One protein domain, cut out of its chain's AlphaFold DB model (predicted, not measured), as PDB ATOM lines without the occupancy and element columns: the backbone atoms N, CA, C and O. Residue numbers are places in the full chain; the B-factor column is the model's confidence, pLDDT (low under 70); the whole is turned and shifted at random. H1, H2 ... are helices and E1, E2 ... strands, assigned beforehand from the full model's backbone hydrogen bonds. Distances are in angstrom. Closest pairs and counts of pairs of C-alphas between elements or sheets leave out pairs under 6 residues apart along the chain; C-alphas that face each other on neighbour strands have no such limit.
ATOM      1  N   PHE A  46      24.381  -9.417  48.415       70.19
ATOM      2  CA  PHE A  46      24.757  -8.408  47.415       70.19
ATOM      3  C   PHE A  46      24.573  -8.881  45.956       70.19
ATOM      4  O   PHE A  46      25.526  -8.841  45.182       70.19
ATOM      5  N   PRO A  47      23.355  -9.256  45.513       63.06
ATOM      6  CA  PRO A  47      23.123  -9.866  44.193       63.06
ATOM      7  C   PRO A  47      23.385  -8.938  42.993       63.06
ATOM      8  O   PRO A  47      23.317  -9.382  41.849       63.06
ATOM      9  N   GLY A  48      23.618  -7.644  43.235       69.88
ATOM     10  CA  GLY A  48      23.829  -6.638  42.193       69.88
ATOM     11  C   GLY A  48      25.243  -6.598  41.614       69.88
ATOM     12  O   GLY A  48      25.404  -6.044  40.534       69.88
ATOM     13  N   LEU A  49      26.234  -7.182  42.295       75.62
ATOM     14  CA  LEU A  49      27.622  -7.210  41.828       75.62
ATOM     15  C   LEU A  49      27.783  -8.099  40.594       75.62
ATOM     16  O   LEU A  49      27.338  -9.250  40.578       75.62
ATOM     17  N   ARG A  50      28.472  -7.580  39.579       81.75
ATOM     18  CA  ARG A  50      28.769  -8.286  38.332       81.75
ATOM     19  C   ARG A  50      30.263  -8.304  38.061       81.75
ATOM     20  O   ARG A  50      30.996  -7.393  38.439       81.75
ATOM     21  N   GLU A  51      30.709  -9.362  37.387       83.50
ATOM     22  CA  GLU A  51      32.077  -9.450  36.877       83.50
ATOM     23  C   GLU A  51      32.398  -8.210  36.029       83.50
ATOM     24  O   GLU A  51      31.634  -7.842  35.133       83.50
ATOM     25  N   GLY A  52      33.516  -7.555  36.341       81.88
ATOM     26  CA  GLY A  52      33.952  -6.315  35.699       81.88
ATOM     27  C   GLY A  52      33.568  -5.026  36.434       81.88
ATOM     28  O   GLY A  52      34.071  -3.965  36.058       81.88
ATOM     29  N   ASP A  53      32.751  -5.085  37.491       86.25
ATOM     30  CA  ASP A  53      32.450  -3.908  38.313       86.25
ATOM     31  C   ASP A  53      33.726  -3.352  38.963       86.25
ATOM     32  O   ASP A  53      34.518  -4.084  39.560       86.25
ATOM     33  N   VAL A  54      33.945  -2.042  38.864       88.25
ATOM     34  CA  VAL A  54      35.216  -1.410  39.242       88.25
ATOM     35  C   VAL A  54      35.191  -0.986  40.701       88.25
ATOM     36  O   VAL A  54      34.381  -0.145  41.076       88.25
ATOM     37  N   LEU A  55      36.114  -1.484  41.524       88.75
ATOM     38  CA  LEU A  55      36.248  -1.030  42.906       88.75
ATOM     39  C   LEU A  55      36.675   0.447  42.925       88.75
ATOM     40  O   LEU A  55      37.769   0.809  42.489       88.75
ATOM     41  N   TYR A  56      35.793   1.295  43.441       83.06
ATOM     42  CA  TYR A  56      35.948   2.742  43.504       83.06
ATOM     43  C   TYR A  56      36.506   3.209  44.845       83.06
ATOM     44  O   TYR A  56      37.431   4.026  44.863       83.06
ATOM     45  N   SER A  57      35.972   2.706  45.962       81.75
ATOM     46  CA  SER A  57      36.376   3.163  47.293       81.75
ATOM     47  C   SER A  57      36.383   2.057  48.350       81.75
ATOM     48  O   SER A  57      35.654   1.067  48.257       81.75
ATOM     49  N   ILE A  58      37.222   2.260  49.371       80.62
ATOM     50  CA  ILE A  58      37.254   1.487  50.618       80.62
ATOM     51  C   ILE A  58      37.109   2.479  51.774       80.62
ATOM     52  O   ILE A  58      37.934   3.381  51.914       80.62
ATOM     53  N   ASN A  59      36.071   2.343  52.603       71.50
ATOM     54  CA  ASN A  59      35.762   3.262  53.710       71.50
ATOM     55  C   ASN A  59      35.786   4.742  53.285       71.50
ATOM     56  O   ASN A  59      36.381   5.586  53.956       71.50
ATOM     57  N   SER A  60      35.181   5.040  52.130       65.38
ATOM     58  CA  SER A  60      35.144   6.380  51.522       65.38
ATOM     59  C   SER A  60      36.504   6.929  51.062       65.38
ATOM     60  O   SER A  60      36.601   8.093  50.676       65.38
ATOM     61  N   SER A  61      37.557   6.108  51.062       70.69
ATOM     62  CA  SER A  61      38.847   6.438  50.452       70.69
ATOM     63  C   SER A  61      38.879   5.904  49.024       70.69
ATOM     64  O   SER A  61      38.781   4.695  48.819       70.69
ATOM     65  N   SER A  62      39.004   6.801  48.043       77.94
ATOM     66  CA  SER A  62      39.115   6.424  46.628       77.94
ATOM     67  C   SER A  62      40.342   5.543  46.395       77.94
ATOM     68  O   SER A  62      41.436   5.879  46.850       77.94
ATOM     69  N   VAL A  63      40.155   4.447  45.661       82.25
ATOM     70  CA  VAL A  63      41.222   3.527  45.236       82.25
ATOM     71  C   VAL A  63      41.485   3.567  43.729       82.25
ATOM     72  O   VAL A  63      42.330   2.832  43.220       82.25
ATOM     73  N   LEU A  64      40.793   4.444  42.996       83.19
ATOM     74  CA  LEU A  64      41.002   4.608  41.558       83.19
ATOM     75  C   LEU A  64      42.438   5.062  41.257       83.19
ATOM     76  O   LEU A  64      42.901   6.073  41.783       83.19
ATOM     77  N   GLY A  65      43.120   4.340  40.365       78.69
ATOM     78  CA  GLY A  65      44.500   4.633  39.965       78.69
ATOM     79  C   GLY A  65      45.569   4.190  40.969       78.69
ATOM     80  O   GLY A  65      46.749   4.445  40.735       78.69
ATOM     81  N   MET A  66      45.189   3.531  42.070       85.50
ATOM     82  CA  MET A  66      46.143   2.859  42.952       85.50
ATOM     83  C   MET A  66      46.609   1.537  42.340       85.50
ATOM     84  O   MET A  66      45.857   0.860  41.640       85.50
ATOM     85  N   GLN A  67      47.839   1.135  42.658       87.00
ATOM     86  CA  GLN A  67      48.325  -0.195  42.301       87.00
ATOM     87  C   GLN A  67      47.556  -1.264  43.076       87.00
ATOM     88  O   GLN A  67      47.250  -1.082  44.257       87.00
ATOM     89  N   PHE A  68      47.297  -2.413  42.448       87.62
ATOM     90  CA  PHE A  68      46.535  -3.508  43.064       87.62
ATOM     91  C   PHE A  68      47.100  -3.930  44.431       87.62
ATOM     92  O   PHE A  68      46.349  -4.162  45.375       87.62
ATOM     93  N   SER A  69      48.428  -3.952  44.586       87.25
ATOM     94  CA  SER A  69      49.086  -4.237  45.868       87.25
ATOM     95  C   SER A  69      48.677  -3.268  46.979       87.25
ATOM     96  O   SER A  69      48.452  -3.692  48.114       87.25
ATOM     97  N   ASP A  70      48.555  -1.982  46.658       87.38
ATOM     98  CA  ASP A  70      48.215  -0.929  47.610       87.38
ATOM     99  C   ASP A  70      46.737  -0.992  47.983       87.38
ATOM    100  O   ASP A  70      46.402  -0.895  49.165       87.38
ATOM    101  N   VAL A  71      45.871  -1.268  47.003       86.94
ATOM    102  CA  VAL A  71      44.439  -1.521  47.223       86.94
ATOM    103  C   VAL A  71      44.245  -2.706  48.168       86.94
ATOM    104  O   VAL A  71      43.547  -2.587  49.175       86.94
ATOM    105  N   MET A  72      44.924  -3.828  47.915       88.25
ATOM    106  CA  MET A  72      44.837  -5.011  48.776       88.25
ATOM    107  C   MET A  72      45.413  -4.757  50.175       88.25
ATOM    108  O   MET A  72      44.882  -5.265  51.162       88.25
ATOM    109  N   ASN A  73      46.471  -3.952  50.302       85.88
ATOM    110  CA  ASN A  73      47.008  -3.553  51.604       85.88
ATOM    111  C   ASN A  73      46.032  -2.658  52.381       85.88
ATOM    112  O   ASN A  73      45.852  -2.858  53.584       85.88
ATOM    113  N   LEU A  74      45.386  -1.701  51.711       85.25
ATOM    114  CA  LEU A  74      44.363  -0.839  52.300       85.25
ATOM    115  C   LEU A  74      43.141  -1.648  52.746       85.25
ATOM    116  O   LEU A  74      42.632  -1.436  53.848       85.25
ATOM    117  N   LEU A  75      42.722  -2.616  51.930       85.88
ATOM    118  CA  LEU A  75      41.639  -3.538  52.245       85.88
ATOM    119  C   LEU A  75      41.960  -4.359  53.499       85.88
ATOM    120  O   LEU A  75      41.184  -4.346  54.447       85.88
ATOM    121  N   ARG A  76      43.135  -5.002  53.561       86.12
ATOM    122  CA  ARG A  76      43.561  -5.782  54.740       86.12
ATOM    123  C   ARG A  76      43.612  -4.938  56.009       86.12
ATOM    124  O   ARG A  76      43.129  -5.375  57.048       86.12
ATOM    125  N   LYS A  77      44.166  -3.723  55.929       84.50
ATOM    126  CA  LYS A  77      44.188  -2.785  57.062       84.50
ATOM    127  C   LYS A  77      42.774  -2.432  57.515       84.50
ATOM    128  O   LYS A  77      42.497  -2.464  58.710       84.50
ATOM    129  N   SER A  78      41.881  -2.150  56.572       81.88
ATOM    130  CA  SER A  78      40.485  -1.824  56.867       81.88
ATOM    131  C   SER A  78      39.765  -2.991  57.544       81.88
ATOM    132  O   SER A  78      39.137  -2.794  58.576       81.88
ATOM    133  N   LEU A  79      39.955  -4.214  57.052       77.44
ATOM    134  CA  LEU A  79      39.360  -5.425  57.627       77.44
ATOM    135  C   LEU A  79      39.943  -5.798  58.996       77.44
ATOM    136  O   LEU A  79      39.243  -6.356  59.831       77.44
ATOM    137  N   SER A  80      41.217  -5.475  59.245       78.69
ATOM    138  CA  SER A  80      41.833  -5.646  60.567       78.69
ATOM    139  C   SER A  80      41.339  -4.635  61.605       78.69
ATOM    140  O   SER A  80      41.550  -4.826  62.802       78.69
ATOM    141  N   SER A  81      40.683  -3.555  61.166       68.31
ATOM    142  CA  SER A  81      39.993  -2.660  62.085       68.31
ATOM    143  C   SER A  81      38.733  -3.369  62.583       68.31
ATOM    144  O   SER A  81      38.008  -3.965  61.794       68.31
ATOM    145  N   GLN A  82      38.443  -3.319  63.883       71.00
ATOM    146  CA  GLN A  82      37.244  -3.936  64.476       71.00
ATOM    147  C   GLN A  82      35.948  -3.174  64.112       71.00
ATOM    148  O   GLN A  82      35.061  -2.991  64.942       71.00
ATOM    149  N   THR A  83      35.850  -2.662  62.885       75.31
ATOM    150  CA  THR A  83      34.743  -1.849  62.382       75.31
ATOM    151  C   THR A  83      34.299  -2.333  61.007       75.31
ATOM    152  O   THR A  83      35.073  -2.948  60.275       75.31
ATOM    153  N   ASN A  84      33.045  -2.051  60.651       72.81
ATOM    154  CA  ASN A  84      32.506  -2.412  59.343       72.81
ATOM    155  C   ASN A  84      33.328  -1.758  58.227       72.81
ATOM    156  O   ASN A  84      33.499  -0.538  58.209       72.81
ATOM    157  N   THR A  85      33.783  -2.563  57.270       74.00
ATOM    158  CA  THR A  85      34.474  -2.076  56.076       74.00
ATOM    159  C   THR A  85      33.471  -1.898  54.944       74.00
ATOM    160  O   THR A  85      32.798  -2.839  54.542       74.00
ATOM    161  N   THR A  86      33.357  -0.684  54.416       75.44
ATOM    162  CA  THR A  86      32.516  -0.380  53.255       75.44
ATOM    163  C   THR A  86      33.343  -0.445  51.973       75.44
ATOM    164  O   THR A  86      34.370   0.224  51.885       75.44
ATOM    165  N   LEU A  87      32.873  -1.191  50.976       80.38
ATOM    166  CA  LEU A  87      33.411  -1.242  49.617       80.38
ATOM    167  C   LEU A  87      32.369  -0.701  48.637       80.38
ATOM    168  O   LEU A  87      31.188  -1.034  48.732       80.38
ATOM    169  N   GLU A  88      32.799   0.121  47.690       82.44
ATOM    170  CA  GLU A  88      31.929   0.731  46.681       82.44
ATOM    171  C   GLU A  88      32.449   0.409  45.279       82.44
ATOM    172  O   GLU A  88      33.638   0.578  45.016       82.44
ATOM    173  N   PHE A  89      31.570  -0.038  44.382       82.88
ATOM    174  CA  PHE A  89      31.890  -0.540  43.047       82.88
ATOM    175  C   PHE A  89      31.101   0.187  41.957       82.88
ATOM    176  O   PHE A  89      29.882   0.261  42.027       82.88
ATOM    177  N   ILE A  90      31.761   0.688  40.918       84.56
ATOM    178  CA  ILE A  90      31.114   1.275  39.740       84.56
ATOM    179  C   ILE A  90      30.645   0.130  38.823       84.56
ATOM    180  O   ILE A  90      31.483  -0.685  38.429       84.56
ATOM    181  N   PRO A  91      29.355   0.060  38.449       80.00
ATOM    182  CA  PRO A  91      28.810  -1.007  37.639       80.00
ATOM    183  C   PRO A  91      29.346  -0.945  36.216       80.00
ATOM    184  O   PRO A  91      29.245   0.080  35.527       80.00
ATOM    185  N   ALA A  92      29.825  -2.082  35.730       75.25
ATOM    186  CA  ALA A  92      29.993  -2.295  34.309       75.25
ATOM    187  C   ALA A  92      28.603  -2.586  33.717       75.25
ATOM    188  O   ALA A  92      28.117  -3.714  33.741       75.25
ATOM    189  N   ALA A  93      27.927  -1.548  33.207       61.28
ATOM    190  CA  ALA A  93      26.575  -1.620  32.638       61.28
ATOM    191  C   ALA A  93      26.345  -2.841  31.720       61.28
ATOM    192  O   ALA A  93      25.263  -3.421  31.758       61.28
ATOM    193  N   ASN A  94      27.376  -3.258  30.966       61.09
ATOM    194  CA  ASN A  94      27.403  -4.463  30.134       61.09
ATOM    195  C   ASN A  94      28.752  -5.199  30.271       61.09
ATOM    196  O   ASN A  94      29.787  -4.552  30.422       61.09
ATOM    197  N   SER A  95      28.760  -6.525  30.075       56.44
ATOM    198  CA  SER A  95      29.945  -7.409  30.157       56.44
ATOM    199  C   SER A  95      31.082  -7.089  29.170       56.44
ATOM    200  O   SER A  95      32.178  -7.619  29.300       56.44
ATOM    201  N   PHE A  96      30.833  -6.232  28.177       60.25
ATOM    202  CA  PHE A  96      31.822  -5.798  27.180       60.25
ATOM    203  C   PHE A  96      32.357  -4.378  27.421       60.25
ATOM    204  O   PHE A  96      33.160  -3.881  26.632       60.25
ATOM    205  N   MET A  97      31.898  -3.685  28.467       70.75
ATOM    206  CA  MET A  97      32.374  -2.339  28.780       70.75
ATOM    207  C   MET A  97      33.707  -2.416  29.531       70.75
ATOM    208  O   MET A  97      33.814  -3.115  30.533       70.75
ATOM    209  N   SER A  98      34.726  -1.686  29.066       82.00
ATOM    210  CA  SER A  98      36.004  -1.615  29.782       82.00
ATOM    211  C   SER A  98      35.854  -0.862  31.108       82.00
ATOM    212  O   SER A  98      35.064   0.081  31.210       82.00
ATOM    213  N   ALA A  99      36.666  -1.230  32.104       84.50
ATOM    214  CA  ALA A  99      36.734  -0.533  33.389       84.50
ATOM    215  C   ALA A  99      37.023   0.970  33.213       84.50
ATOM    216  O   ALA A  99      36.411   1.804  33.874       84.50
ATOM    217  N   GLU A 100      37.893   1.330  32.263       85.19
ATOM    218  CA  GLU A 100      38.208   2.728  31.942       85.19
ATOM    219  C   GLU A 100      36.980   3.497  31.432       85.19
ATOM    220  O   GLU A 100      36.719   4.610  31.886       85.19
ATOM    221  N   ASN A 101      36.174   2.891  30.556       82.69
ATOM    222  CA  ASN A 101      34.943   3.511  30.061       82.69
ATOM    223  C   ASN A 101      33.875   3.604  31.154       82.69
ATOM    224  O   ASN A 101      33.210   4.632  31.254       82.69
ATOM    225  N   ALA A 102      33.745   2.573  31.996       80.12
ATOM    226  CA  ALA A 102      32.851   2.584  33.151       80.12
ATOM    227  C   ALA A 102      33.193   3.741  34.101       80.12
ATOM    228  O   ALA A 102      32.327   4.533  34.469       80.12
ATOM    229  N   VAL A 103      34.481   3.886  34.431       80.00
ATOM    230  CA  VAL A 103      34.991   4.950  35.300       80.00
ATOM    231  C   VAL A 103      34.833   6.321  34.652       80.00
ATOM    232  O   VAL A 103      34.458   7.259  35.346       80.00
ATOM    233  N   ASN A 104      35.097   6.470  33.354       81.75
ATOM    234  CA  ASN A 104      34.953   7.756  32.668       81.75
ATOM    235  C   ASN A 104      33.486   8.179  32.557       81.75
ATOM    236  O   ASN A 104      33.165   9.306  32.918       81.75
ATOM    237  N   ALA A 105      32.583   7.276  32.167       73.19
ATOM    238  CA  ALA A 105      31.148   7.552  32.137       73.19
ATOM    239  C   ALA A 105      30.611   7.882  33.539       73.19
ATOM    240  O   ALA A 105      29.834   8.821  33.715       73.19
ATOM    241  N   TRP A 106      31.067   7.151  34.559       74.06
ATOM    242  CA  TRP A 106      30.751   7.454  35.950       74.06
ATOM    243  C   TRP A 106      31.299   8.820  36.379       74.06
ATOM    244  O   TRP A 106      30.545   9.599  36.947       74.06
ATOM    245  N   LYS A 107      32.553   9.164  36.049       68.81
ATOM    246  CA  LYS A 107      33.158  10.479  36.331       68.81
ATOM    247  C   LYS A 107      32.426  11.614  35.630       68.81
ATOM    248  O   LYS A 107      32.225  12.658  36.234       68.81
ATOM    249  N   GLU A 108      32.027  11.436  34.376       63.75
ATOM    250  CA  GLU A 108      31.232  12.424  33.646       63.75
ATOM    251  C   GLU A 108      29.866  12.626  34.302       63.75
ATOM    252  O   GLU A 108      29.418  13.760  34.454       63.75
ATOM    253  N   ASN A 109      29.221  11.545  34.741       57.31
ATOM    254  CA  ASN A 109      27.957  11.617  35.468       57.31
ATOM    255  C   ASN A 109      28.127  12.220  36.872       57.31
ATOM    256  O   ASN A 109      27.283  12.997  37.305       57.31
ATOM    257  N   GLU A 110      29.224  11.917  37.569       54.50
ATOM    258  CA  GLU A 110      29.598  12.536  38.843       54.50
ATOM    259  C   GLU A 110      29.868  14.028  38.682       54.50
ATOM    260  O   GLU A 110      29.378  14.803  39.491       54.50
ATOM    261  N   LEU A 111      30.601  14.445  37.648       53.34
ATOM    262  CA  LEU A 111      30.878  15.853  37.356       53.34
ATOM    263  C   LEU A 111      29.594  16.603  37.004       53.34
ATOM    264  O   LEU A 111      29.341  17.652  37.583       53.34
ATOM    265  N   SER A 381      22.035   5.818  42.331       42.00
ATOM    266  CA  SER A 381      23.438   5.499  42.546       42.00
ATOM    267  C   SER A 381      23.925   4.474  41.524       42.00
ATOM    268  O   SER A 381      23.655   3.282  41.648       42.00
ATOM    269  N   SER A 382      24.709   4.931  40.553       56.47
ATOM    270  CA  SER A 382      25.498   4.109  39.638       56.47
ATOM    271  C   SER A 382      26.718   3.513  40.347       56.47
ATOM    272  O   SER A 382      27.810   3.526  39.796       56.47
ATOM    273  N   VAL A 383      26.578   3.073  41.602       61.41
ATOM    274  CA  VAL A 383      27.643   2.438  42.386       61.41
ATOM    275  C   VAL A 383      27.008   1.385  43.301       61.41
ATOM    276  O   VAL A 383      26.120   1.699  44.092       61.41
ATOM    277  N   HIS A 384      27.447   0.133  43.195       65.94
ATOM    278  CA  HIS A 384      27.082  -0.959  44.089       65.94
ATOM    279  C   HIS A 384      27.871  -0.865  45.384       65.94
ATOM    280  O   HIS A 384      29.083  -0.664  45.379       65.94
ATOM    281  N   ARG A 385      27.192  -1.035  46.514       69.38
ATOM    282  CA  ARG A 385      27.821  -0.926  47.821       69.38
ATOM    283  C   ARG A 385      27.759  -2.242  48.574       69.38
ATOM    284  O   ARG A 385      26.699  -2.847  48.690       69.38
ATOM    285  N   VAL A 386      28.900  -2.623  49.131       69.75
ATOM    286  CA  VAL A 386      29.091  -3.826  49.934       69.75
ATOM    287  C   VAL A 386      29.578  -3.406  51.311       69.75
ATOM    288  O   VAL A 386      30.572  -2.693  51.436       69.75
ATOM    289  N   VAL A 387      28.887  -3.842  52.359       72.25
ATOM    290  CA  VAL A 387      29.322  -3.630  53.744       72.25
ATOM    291  C   VAL A 387      29.800  -4.962  54.294       72.25
ATOM    292  O   VAL A 387      29.048  -5.931  54.342       72.25
ATOM    293  N   VAL A 388      31.063  -4.999  54.696       70.31
ATOM    294  CA  VAL A 388      31.718  -6.173  55.257       70.31
ATOM    295  C   VAL A 388      31.781  -6.005  56.777       70.31
ATOM    296  O   VAL A 388      32.409  -5.050  57.249       70.31
ATOM    297  N   PRO A 389      31.134  -6.886  57.558       65.38
ATOM    298  CA  PRO A 389      31.247  -6.864  59.012       65.38
ATOM    299  C   PRO A 389      32.674  -7.232  59.461       65.38
ATOM    300  O   PRO A 389      33.408  -7.876  58.711       65.38
ATOM    301  N   PRO A 390      33.095  -6.849  60.680       65.88
ATOM    302  CA  PRO A 390      34.379  -7.256  61.236       65.88
ATOM    303  C   PRO A 390      34.355  -8.763  61.522       65.88
ATOM    304  O   PRO A 390      33.936  -9.206  62.588       65.88
ATOM    305  N   THR A 391      34.783  -9.562  60.550       62.81
ATOM    306  CA  THR A 391      34.883 -11.020  60.656       62.81
ATOM    307  C   THR A 391      36.318 -11.459  60.397       62.81
ATOM    308  O   THR A 391      36.982 -10.932  59.510       62.81
ATOM    309  N   GLY A 392      36.793 -12.464  61.141       58.06
ATOM    310  CA  GLY A 392      38.078 -13.126  60.871       58.06
ATOM    311  C   GLY A 392      38.039 -14.096  59.682       58.06
ATOM    312  O   GLY A 392      39.042 -14.736  59.381       58.06
ATOM    313  N   GLU A 393      36.880 -14.229  59.034       62.59
ATOM    314  CA  GLU A 393      36.642 -15.127  57.906       62.59
ATOM    315  C   GLU A 393      37.082 -14.511  56.566       62.59
ATOM    316  O   GLU A 393      37.114 -13.284  56.417       62.59
ATOM    317  N   PRO A 394      37.427 -15.343  55.564       63.81
ATOM    318  CA  PRO A 394      37.720 -14.860  54.221       63.81
ATOM    319  C   PRO A 394      36.516 -14.119  53.622       63.81
ATOM    320  O   PRO A 394      35.382 -14.580  53.697       63.81
ATOM    321  N   LEU A 395      36.787 -12.993  52.951       68.12
ATOM    322  CA  LEU A 395      35.799 -12.042  52.409       68.12
ATOM    323  C   LEU A 395      34.753 -12.651  51.454       68.12
ATOM    324  O   LEU A 395      33.781 -11.991  51.102       68.12
ATOM    325  N   GLY A 396      35.006 -13.854  50.928       73.25
ATOM    326  CA  GLY A 396      34.155 -14.505  49.933       73.25
ATOM    327  C   GLY A 396      34.074 -13.772  48.589       73.25
ATOM    328  O   GLY A 396      33.267 -14.143  47.745       73.25
ATOM    329  N   ILE A 397      34.897 -12.744  48.361       80.06
ATOM    330  CA  ILE A 397      34.946 -11.939  47.135       80.06
ATOM    331  C   ILE A 397      36.357 -12.016  46.554       80.06
ATOM    332  O   ILE A 397      37.345 -11.827  47.269       80.06
ATOM    333  N   GLN A 398      36.447 -12.274  45.253       84.06
ATOM    334  CA  GLN A 398      37.681 -12.245  44.486       84.06
ATOM    335  C   GLN A 398      37.757 -10.956  43.663       84.06
ATOM    336  O   GLN A 398      36.850 -10.628  42.897       84.06
ATOM    337  N   LEU A 399      38.872 -10.247  43.823       88.62
ATOM    338  CA  LEU A 399      39.219  -9.051  43.062       88.62
ATOM    339  C   LEU A 399      40.401  -9.358  42.144       88.62
ATOM    340  O   LEU A 399      41.274 -10.155  42.498       88.62
ATOM    341  N   GLU A 400      40.457  -8.692  41.000       88.31
ATOM    342  CA  GLU A 400      41.598  -8.751  40.088       88.31
ATOM    343  C   GLU A 400      41.885  -7.391  39.453       88.31
ATOM    344  O   GLU A 400      41.160  -6.421  39.668       88.31
ATOM    345  N   THR A 401      42.974  -7.307  38.697       86.38
ATOM    346  CA  THR A 401      43.230  -6.165  37.821       86.38
ATOM    347  C   THR A 401      42.484  -6.338  36.509       86.38
ATOM    348  O   THR A 401      42.482  -7.431  35.946       86.38
ATOM    349  N   ASP A 402      41.918  -5.254  35.990       81.38
ATOM    350  CA  ASP A 402      41.354  -5.241  34.645       81.38
ATOM    351  C   ASP A 402      42.422  -5.525  33.565       81.38
ATOM    352  O   ASP A 402      43.626  -5.459  33.819       81.38
ATOM    353  N   PHE A 403      41.997  -5.786  32.323       74.12
ATOM    354  CA  PHE A 403      42.916  -6.063  31.207       74.12
ATOM    355  C   PHE A 403      43.924  -4.935  30.929       74.12
ATOM    356  O   PHE A 403      44.979  -5.192  30.352       74.12
ATOM    357  N   THR A 404      43.620  -3.689  31.318       70.38
ATOM    358  CA  THR A 404      44.546  -2.557  31.160       70.38
ATOM    359  C   THR A 404      45.564  -2.443  32.300       70.38
ATOM    360  O   THR A 404      46.521  -1.677  32.180       70.38
ATOM    361  N   GLY A 405      45.383  -3.200  33.388       71.88
ATOM    362  CA  GLY A 405      46.227  -3.176  34.583       71.88
ATOM    363  C   GLY A 405      46.079  -1.911  35.435       71.88
ATOM    364  O   GLY A 405      46.899  -1.680  36.322       71.88
ATOM    365  N   LYS A 406      45.075  -1.069  35.163       81.69
ATOM    366  CA  LYS A 406      44.892   0.248  35.799       81.69
ATOM    367  C   LYS A 406      43.851   0.239  36.914       81.69
ATOM    368  O   LYS A 406      43.886   1.112  37.782       81.69
ATOM    369  N   PHE A 407      42.898  -0.687  36.871       88.56
ATOM    370  CA  PHE A 407      41.744  -0.704  37.763       88.56
ATOM    371  C   PHE A 407      41.636  -2.036  38.496       88.56
ATOM    372  O   PHE A 407      41.924  -3.091  37.938       88.56
ATOM    373  N   THR A 408      41.195  -1.981  39.752       89.25
ATOM    374  CA  THR A 408      40.808  -3.180  40.504       89.25
ATOM    375  C   THR A 408      39.331  -3.449  40.250       89.25
ATOM    376  O   THR A 408      38.510  -2.556  40.453       89.25
ATOM    377  N   VAL A 409      38.989  -4.653  39.805       90.06
ATOM    378  CA  VAL A 409      37.626  -5.047  39.435       90.06
ATOM    379  C   VAL A 409      37.165  -6.263  40.227       90.06
ATOM    380  O   VAL A 409      37.973  -7.080  40.678       90.06
ATOM    381  N   PHE A 410      35.854  -6.377  40.410       88.75
ATOM    382  CA  PHE A 410      35.221  -7.581  40.916       88.75
ATOM    383  C   PHE A 410      35.293  -8.679  39.856       88.75
ATOM    384  O   PHE A 410      34.866  -8.480  38.719       88.75
ATOM    385  N   LYS A 411      35.815  -9.840  40.248       86.00
ATOM    386  CA  LYS A 411      35.881 -11.020  39.387       86.00
ATOM    387  C   LYS A 411      34.697 -11.938  39.648       86.00
ATOM    388  O   LYS A 411      33.872 -12.183  38.779       86.00
ATOM    389  N   CYS A 412      34.627 -12.468  40.862       82.06
ATOM    390  CA  CYS A 412      33.623 -13.443  41.257       82.06
ATOM    391  C   CYS A 412      33.560 -13.571  42.782       82.06
ATOM    392  O   CYS A 412      34.404 -13.048  43.513       82.06
ATOM    393  N   TYR A 413      32.567 -14.308  43.276       79.31
ATOM    394  CA  TYR A 413      32.553 -14.750  44.665       79.31
ATOM    395  C   TYR A 413      33.497 -15.939  44.849       79.31
ATOM    396  O   TYR A 413      33.394 -16.943  44.142       79.31
ATOM    397  N   ASN A 414      34.405 -15.833  45.817       72.50
ATOM    398  CA  ASN A 414      35.301 -16.916  46.183       72.50
ATOM    399  C   ASN A 414      34.574 -17.868  47.138       72.50
ATOM    400  O   ASN A 414      34.353 -17.552  48.308       72.50
TER     401      ASN A 414
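This is residues 46 to 111 and 381 to 414 of the 424 residues of the protein "PDZ domain-containing protein" of Aphanomyces euteiches (UniProt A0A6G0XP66). A small three-stranded antiparallel sheet, E1 - E2 - E3, has helix H1 slantwise over one face, while helix H2 packs at the end of the sheet where E1 begins and E2 ends. A second, two-stranded antiparallel sheet, the hairpin of E4 and E5, packs through E5 on E1 and meets the first end of H1. The printed part has 100 residues, with two named helices and five named strands in the order E1 H1 E2 H2 E3 E4 E5, a mixed class. It is compact, with a radius of gyration of the C-alphas of 12.9 A and spans of 35 by 25 by 24 A.

Inner strand E2, residues 85 to 90, is antiparallel to E1, residues 54 to 58, at 152 degrees, with N 54 and O 90 2.8 A apart, and to E3, residues 384 to 388, at 162 degrees, with N 87 and O 386 2.8 A apart. H1, residues 68 to 80, is on this sheet over E1 and E2, at a height over the sheet of 9.9 A. H2, residues 99 to 111, is on it too, which gives three layers, helices on both faces of a sheet; the C-alphas of Val 54 and Ala 99 are the closest of E1 and H2, 6.1 A. In the hairpin of E4, residues 397 to 401, and E5, residues 408 to 413, N 398 and O 412 are 2.8 A apart. E5 touches E1, closest at the C-alphas of Val 54 and Val 409, 4.4 A. H1 and E4 are close but not clearly touching, with 2 pairs of C-alphas within 8 A, the closest those of Phe 68 and Thr 401, 6.7 A apart. H1 and H2 are apart. In both helices every O i to N i+4 pair is within hydrogen-bond range.

E1 begins at C-alpha 54, (35.216, -1.410, 39.242), and E5 ends at C-alpha 413, (32.553, -14.750, 44.665). H1 is 18.2 A long, H2 17.8 A, E2 17.0 A and E5 14.8 A; E4, E3 and E1 measure 13.7, 13.2 and 11.9 A.

The C-alphas farthest apart, of Leu 111 and Gly 392, are 38.0 A apart. Residues 112 to 380 are not printed, and C-alphas 111 and 381 are 13.8 A apart across the cut. Of the links printed whole, none is long. Mean pLDDT of the printed part is 76.0; 26 residues are under 70, among them 107 to 111 and 381 to 386.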